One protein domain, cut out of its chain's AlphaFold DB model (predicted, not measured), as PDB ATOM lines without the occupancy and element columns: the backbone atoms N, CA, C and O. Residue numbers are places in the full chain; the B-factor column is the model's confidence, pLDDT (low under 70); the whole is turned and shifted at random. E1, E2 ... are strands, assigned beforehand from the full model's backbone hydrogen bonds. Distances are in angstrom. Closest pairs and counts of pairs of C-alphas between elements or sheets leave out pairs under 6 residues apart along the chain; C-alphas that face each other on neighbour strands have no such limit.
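This is residues 2 to 48 of the 112 residues of an uncharacterized protein of Mesonia sp (UniProt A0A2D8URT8). Little regular structure is present: a small sheet of three short strands, and one long loop, residues 11 to 41, that turns near Ala 15, runs back past the sheet and swings out by Asn 29 before returning to E3. The 47 printed residues hold E1, E2 and E3, in sheet order E2, E1, E3, antiparallel; the class is all strand, with only 10 residues in named elements. The whole is elongated, 34 by 18 by 16 A, and only just loose, close to compact, with a radius of gyration of the C-alphas of 11.7 A.

Inner strand E1, residues 2 to 4, forms a hairpin with E2, residues 7 to 10, antiparallel at 142 degrees; N 4 and O 7, 2.9 A apart, are within hydrogen-bond range. E3, residues 42 to 44, is antiparallel to E1 at 163 degrees, with N 3 and O 43 within hydrogen-bond range at 2.8 A. Edge strands E2 and E3 are apart.

E1 begins at C-alpha 2 (-20.664, -0.419, 30.993) and spans 6.9 A. E2 spans 9.3 A. E3 spans 7.1 A, ending at C-alpha 44 (-24.991, 1.265, 31.072).

The C-alphas of Thr 28 and Val 48 are farthest apart, 35.1 A. The printed part has no cut; the link from E2 to E3 is long, 31 residues. Residues 21 to 40 have pLDDT under 70.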
ATOM      1  N   HIS A   2     -20.551  -0.716  29.570       90.19
ATOM      2  CA  HIS A   2     -20.664  -0.419  30.993       90.19
ATOM      3  C   HIS A   2     -19.595   0.606  31.376       90.19
ATOM      4  O   HIS A   2     -18.413   0.406  31.090       90.19
ATOM      5  N   PHE A   3     -20.010   1.708  31.993       87.62
ATOM      6  CA  PHE A   3     -19.131   2.768  32.471       87.62
ATOM      7  C   PHE A   3     -19.219   2.873  33.991       87.62
ATOM      8  O   PHE A   3     -20.312   2.832  34.540       87.62
ATOM      9  N   CYS A   4     -18.093   3.090  34.661       85.44
ATOM     10  CA  CYS A   4     -18.029   3.459  36.075       85.44
ATOM     11  C   CYS A   4     -17.042   4.609  36.235       85.44
ATOM     12  O   CYS A   4     -15.964   4.580  35.639       85.44
ATOM     13  N   CYS A   5     -17.388   5.635  37.017       82.94
ATOM     14  CA  CYS A   5     -16.534   6.823  37.177       82.94
ATOM     15  C   CYS A   5     -16.155   7.490  35.844       82.94
ATOM     16  O   CYS A   5     -15.007   7.889  35.648       82.94
ATOM     17  N   ASN A   6     -17.093   7.540  34.894       81.00
ATOM     18  CA  ASN A   6     -16.872   8.005  33.520       81.00
ATOM     19  C   ASN A   6     -15.784   7.233  32.741       81.00
ATOM     20  O   ASN A   6     -15.363   7.680  31.674       81.00
ATOM     21  N   LYS A   7     -15.349   6.061  33.222       82.81
ATOM     22  CA  LYS A   7     -14.427   5.159  32.521       82.81
ATOM     23  C   LYS A   7     -15.190   3.964  31.969       82.81
ATOM     24  O   LYS A   7     -16.037   3.408  32.661       82.81
ATOM     25  N   LEU A   8     -14.899   3.577  30.728       87.06
ATOM     26  CA  LEU A   8     -15.430   2.352  30.130       87.06
ATOM     27  C   LEU A   8     -14.782   1.150  30.824       87.06
ATOM     28  O   LEU A   8     -13.558   1.046  30.834       87.06
ATOM     29  N   VAL A   9     -15.597   0.271  31.398       87.62
ATOM     30  CA  VAL A   9     -15.134  -0.940  32.094       87.62
ATOM     31  C   VAL A   9     -15.391  -2.184  31.255       87.62
ATOM     32  O   VAL A   9     -14.552  -3.074  31.225       87.62
ATOM     33  N   ASP A  10     -16.521  -2.225  30.545       89.38
ATOM     34  CA  ASP A  10     -16.855  -3.363  29.692       89.38
ATOM     35  C   ASP A  10     -17.643  -2.971  28.432       89.38
ATOM     36  O   ASP A  10     -18.402  -1.991  28.403       89.38
ATOM     37  N   MET A  11     -17.483  -3.748  27.362       91.19
ATOM     38  CA  MET A  11     -18.187  -3.573  26.096       91.19
ATOM     39  C   MET A  11     -18.518  -4.930  25.472       91.19
ATOM     40  O   MET A  11     -17.643  -5.752  25.245       91.19
ATOM     41  N   ALA A  12     -19.783  -5.103  25.090       90.25
ATOM     42  CA  ALA A  12     -20.266  -6.252  24.337       90.25
ATOM     43  C   ALA A  12     -21.067  -5.780  23.113       90.25
ATOM     44  O   ALA A  12     -21.711  -4.726  23.159       90.25
ATOM     45  N   VAL A  13     -20.993  -6.552  22.023       87.38
ATOM     46  CA  VAL A  13     -21.584  -6.214  20.712       87.38
ATOM     47  C   VAL A  13     -22.918  -6.933  20.490       87.38
ATOM     48  O   VAL A  13     -23.898  -6.300  20.117       87.38
ATOM     49  N   PHE A  14     -22.974  -8.238  20.775       86.25
ATOM     50  CA  PHE A  14     -24.182  -9.071  20.621       86.25
ATOM     51  C   PHE A  14     -24.828  -9.464  21.954       86.25
ATOM     52  O   PHE A  14     -25.811 -10.198  21.991       86.25
ATOM     53  N   ALA A  15     -24.266  -8.983  23.060       86.06
ATOM     54  CA  ALA A  15     -24.699  -9.294  24.410       86.06
ATOM     55  C   ALA A  15     -24.715  -8.024  25.264       86.06
ATOM     56  O   ALA A  15     -24.252  -6.956  24.855       86.06
ATOM     57  N   LYS A  16     -25.263  -8.136  26.474       85.44
ATOM     58  CA  LYS A  16     -25.172  -7.061  27.462       85.44
ATOM     59  C   LYS A  16     -23.745  -7.001  27.998       85.44
ATOM     60  O   LYS A  16     -23.145  -8.041  28.246       85.44
ATOM     61  N   ALA A  17     -23.237  -5.784  28.181       87.62
ATOM     62  CA  ALA A  17     -21.980  -5.583  28.886       87.62
ATOM     63  C   ALA A  17     -22.122  -6.098  30.326       87.62
ATOM     64  O   ALA A  17     -23.164  -5.884  30.959       87.62
ATOM     65  N   GLN A  18     -21.101  -6.790  30.811       85.19
ATOM     66  CA  GLN A  18     -21.026  -7.289  32.169       85.19
ATOM     67  C   GLN A  18     -20.984  -6.104  33.140       85.19
ATOM     68  O   GLN A  18     -20.231  -5.144  32.972       85.19
ATOM     69  N   VAL A  19     -21.845  -6.163  34.152       81.12
ATOM     70  CA  VAL A  19     -21.871  -5.169  35.226       81.12
ATOM     71  C   VAL A  19     -20.696  -5.445  36.158       81.12
ATOM     72  O   VAL A  19     -20.355  -6.606  36.378       81.12
ATOM     73  N   CYS A  20     -20.080  -4.396  36.707       72.81
ATOM     74  CA  CYS A  20     -19.055  -4.560  37.733       72.81
ATOM     75  C   CYS A  20     -19.593  -5.403  38.895       72.81
ATOM     76  O   CYS A  20     -20.491  -4.967  39.617       72.81
ATOM     77  N   ASP A  21     -19.013  -6.581  39.113       66.12
ATOM     78  CA  ASP A  21     -19.197  -7.292  40.369       66.12
ATOM     79  C   ASP A  21     -18.492  -6.516  41.487       66.12
ATOM     80  O   ASP A  21     -17.414  -5.942  41.299       66.12
ATOM     81  N   ASN A  22     -19.080  -6.528  42.685       59.62
ATOM     82  CA  ASN A  22     -18.601  -5.827  43.888       59.62
ATOM     83  C   ASN A  22     -17.195  -6.271  44.378       59.62
ATOM     84  O   ASN A  22     -16.796  -5.952  45.499       59.62
ATOM     85  N   ALA A  23     -16.452  -7.032  43.570       50.84
ATOM     86  CA  ALA A  23     -15.088  -7.492  43.795       50.84
ATOM     87  C   ALA A  23     -14.020  -6.412  43.517       50.84
ATOM     88  O   ALA A  23     -12.871  -6.580  43.925       50.84
ATOM     89  N   ILE A  24     -14.370  -5.267  42.914       54.16
ATOM     90  CA  ILE A  24     -13.458  -4.114  42.754       54.16
ATOM     91  C   ILE A  24     -13.371  -3.313  44.071       54.16
ATOM     92  O   ILE A  24     -13.608  -2.112  44.126       54.16
ATOM     93  N   LYS A  25     -13.031  -3.978  45.179       48.59
ATOM     94  CA  LYS A  25     -12.737  -3.331  46.475       48.59
ATOM     95  C   LYS A  25     -11.263  -2.917  46.618       48.59
ATOM     96  O   LYS A  25     -10.848  -2.496  47.690       48.59
ATOM     97  N   GLY A  26     -10.462  -3.044  45.556       50.88
ATOM     98  CA  GLY A  26      -8.997  -3.026  45.643       50.88
ATOM     99  C   GLY A  26      -8.252  -1.824  45.050       50.88
ATOM    100  O   GLY A  26      -7.029  -1.829  45.097       50.88
ATOM    101  N   GLN A  27      -8.912  -0.803  44.490       48.06
ATOM    102  CA  GLN A  27      -8.213   0.409  44.023       48.06
ATOM    103  C   GLN A  27      -8.636   1.635  44.822       48.06
ATOM    104  O   GLN A  27      -9.353   2.527  44.374       48.06
ATOM    105  N   THR A  28      -8.124   1.675  46.046       49.44
ATOM    106  CA  THR A  28      -7.981   2.886  46.842       49.44
ATOM    107  C   THR A  28      -6.924   3.775  46.194       49.44
ATOM    108  O   THR A  28      -5.772   3.729  46.598       49.44
ATOM    109  N   ASN A  29      -7.279   4.544  45.165       45.88
ATOM    110  CA  ASN A  29      -6.510   5.726  44.764       45.88
ATOM    111  C   ASN A  29      -7.410   6.739  44.041       45.88
ATOM    112  O   ASN A  29      -7.472   6.823  42.821       45.88
ATOM    113  N   SER A  30      -8.095   7.519  44.880       49.41
ATOM    114  CA  SER A  30      -8.352   8.952  44.716       49.41
ATOM    115  C   SER A  30      -8.960   9.445  43.396       49.41
ATOM    116  O   SER A  30      -8.265   9.980  42.538       49.41
ATOM    117  N   LEU A  31     -10.291   9.502  43.374       50.44
ATOM    118  CA  LEU A  31     -11.032  10.750  43.155       50.44
ATOM    119  C   LEU A  31     -12.160  10.748  44.196       50.44
ATOM    120  O   LEU A  31     -13.026   9.881  44.149       50.44
ATOM    121  N   LYS A  32     -12.150  11.680  45.161       54.47
ATOM    122  CA  LYS A  32     -13.147  11.762  46.259       54.47
ATOM    123  C   LYS A  32     -14.611  11.796  45.777       54.47
ATOM    124  O   LYS A  32     -15.536  11.581  46.558       54.47
ATOM    125  N   GLU A  33     -14.831  12.062  44.496       55.75
ATOM    126  CA  GLU A  33     -16.152  12.082  43.881       55.75
ATOM    127  C   GLU A  33     -16.675  10.689  43.522       55.75
ATOM    128  O   GLU A  33     -17.881  10.470  43.657       55.75
ATOM    129  N   CYS A  34     -15.794   9.739  43.190       59.03
ATOM    130  CA  CYS A  34     -16.167   8.413  42.712       59.03
ATOM    131  C   CYS A  34     -15.801   7.302  43.707       59.03
ATOM    132  O   CYS A  34     -14.812   6.590  43.551       59.03
ATOM    133  N   SER A  35     -16.609   7.181  44.761       62.44
ATOM    134  CA  SER A  35     -16.617   5.997  45.626       62.44
ATOM    135  C   SER A  35     -17.661   5.013  45.100       62.44
ATOM    136  O   SER A  35     -18.804   5.412  44.862       62.44
ATOM    137  N   PHE A  36     -17.294   3.732  44.989       61.34
ATOM    138  CA  PHE A  36     -18.210   2.628  44.668       61.34
ATOM    139  C   PHE A  36     -19.370   2.485  45.677       61.34
ATOM    140  O   PHE A  36     -20.321   1.753  45.429       61.34
ATOM    141  N   GLU A  37     -19.319   3.201  46.803       54.88
ATOM    142  CA  GLU A  37     -20.364   3.229  47.830       54.88
ATOM    143  C   GLU A  37     -21.493   4.230  47.517       54.88
ATOM    144  O   GLU A  37     -22.571   4.151  48.110       54.88
ATOM    145  N   LYS A  38     -21.294   5.171  46.579       56.62
ATOM    146  CA  LYS A  38     -22.355   6.103  46.165       56.62
ATOM    147  C   LYS A  38     -23.302   5.426  45.170       56.62
ATOM    148  O   LYS A  38     -22.889   5.000  44.091       56.62
ATOM    149  N   LYS A  39     -24.601   5.385  45.499       56.47
ATOM    150  CA  LYS A  39     -25.660   4.972  44.558       56.47
ATOM    151  C   LYS A  39     -25.590   5.851  43.297       56.47
ATOM    152  O   LYS A  39     -25.674   7.069  43.415       56.47
ATOM    153  N   GLY A  40     -25.446   5.236  42.118       64.81
ATOM    154  CA  GLY A  40     -25.425   5.933  40.817       64.81
ATOM    155  C   GLY A  40     -24.040   6.227  40.217       64.81
ATOM    156  O   GLY A  40     -23.929   7.085  39.356       64.81
ATOM    157  N   CYS A  41     -22.976   5.556  40.667       76.38
ATOM    158  CA  CYS A  41     -21.605   5.737  40.156       76.38
ATOM    159  C   CYS A  41     -21.337   5.100  38.768       76.38
ATOM    160  O   CYS A  41     -20.385   5.487  38.077       76.38
ATOM    161  N   CYS A  42     -22.150   4.120  38.371       83.19
ATOM    162  CA  CYS A  42     -21.970   3.348  37.147       83.19
ATOM    163  C   CYS A  42     -23.218   3.385  36.267       83.19
ATOM    164  O   CYS A  42     -24.332   3.253  36.772       83.19
ATOM    165  N   ASP A  43     -23.002   3.456  34.955       86.12
ATOM    166  CA  ASP A  43     -24.039   3.594  33.940       86.12
ATOM    167  C   ASP A  43     -23.850   2.597  32.795       86.12
ATOM    168  O   ASP A  43     -22.738   2.332  32.330       86.12
ATOM    169  N   ASN A  44     -24.966   2.089  32.274       88.44
ATOM    170  CA  ASN A  44     -24.991   1.265  31.072       88.44
ATOM    171  C   ASN A  44     -25.427   2.099  29.869       88.44
ATOM    172  O   ASN A  44     -26.499   2.699  29.876       88.44
ATOM    173  N   LYS A  45     -24.612   2.090  28.813       89.56
ATOM    174  CA  LYS A  45     -24.921   2.715  27.525       89.56
ATOM    175  C   LYS A  45     -24.977   1.651  26.436       89.56
ATOM    176  O   LYS A  45     -24.048   0.849  26.286       89.56
ATOM    177  N   SER A  46     -26.049   1.651  25.660       89.56
ATOM    178  CA  SER A  46     -26.170   0.873  24.429       89.56
ATOM    179  C   SER A  46     -26.223   1.819  23.239       89.56
ATOM    180  O   SER A  46     -26.723   2.937  23.330       89.56
ATOM    181  N   PHE A  47     -25.668   1.365  22.123       87.50
ATOM    182  CA  PHE A  47     -25.801   2.025  20.838       87.50
ATOM    183  C   PHE A  47     -26.383   1.002  19.873       87.50
ATOM    184  O   PHE A  47     -25.876  -0.117  19.789       87.50
ATOM    185  N   VAL A  48     -27.459   1.377  19.190       87.12
ATOM    186  CA  VAL A  48     -28.081   0.562  18.149       87.12
ATOM    187  C   VAL A  48     -27.834   1.282  16.839       87.12
ATOM    188  O   VAL A  48     -28.228   2.436  16.678       87.12
TER     189      VAL A  48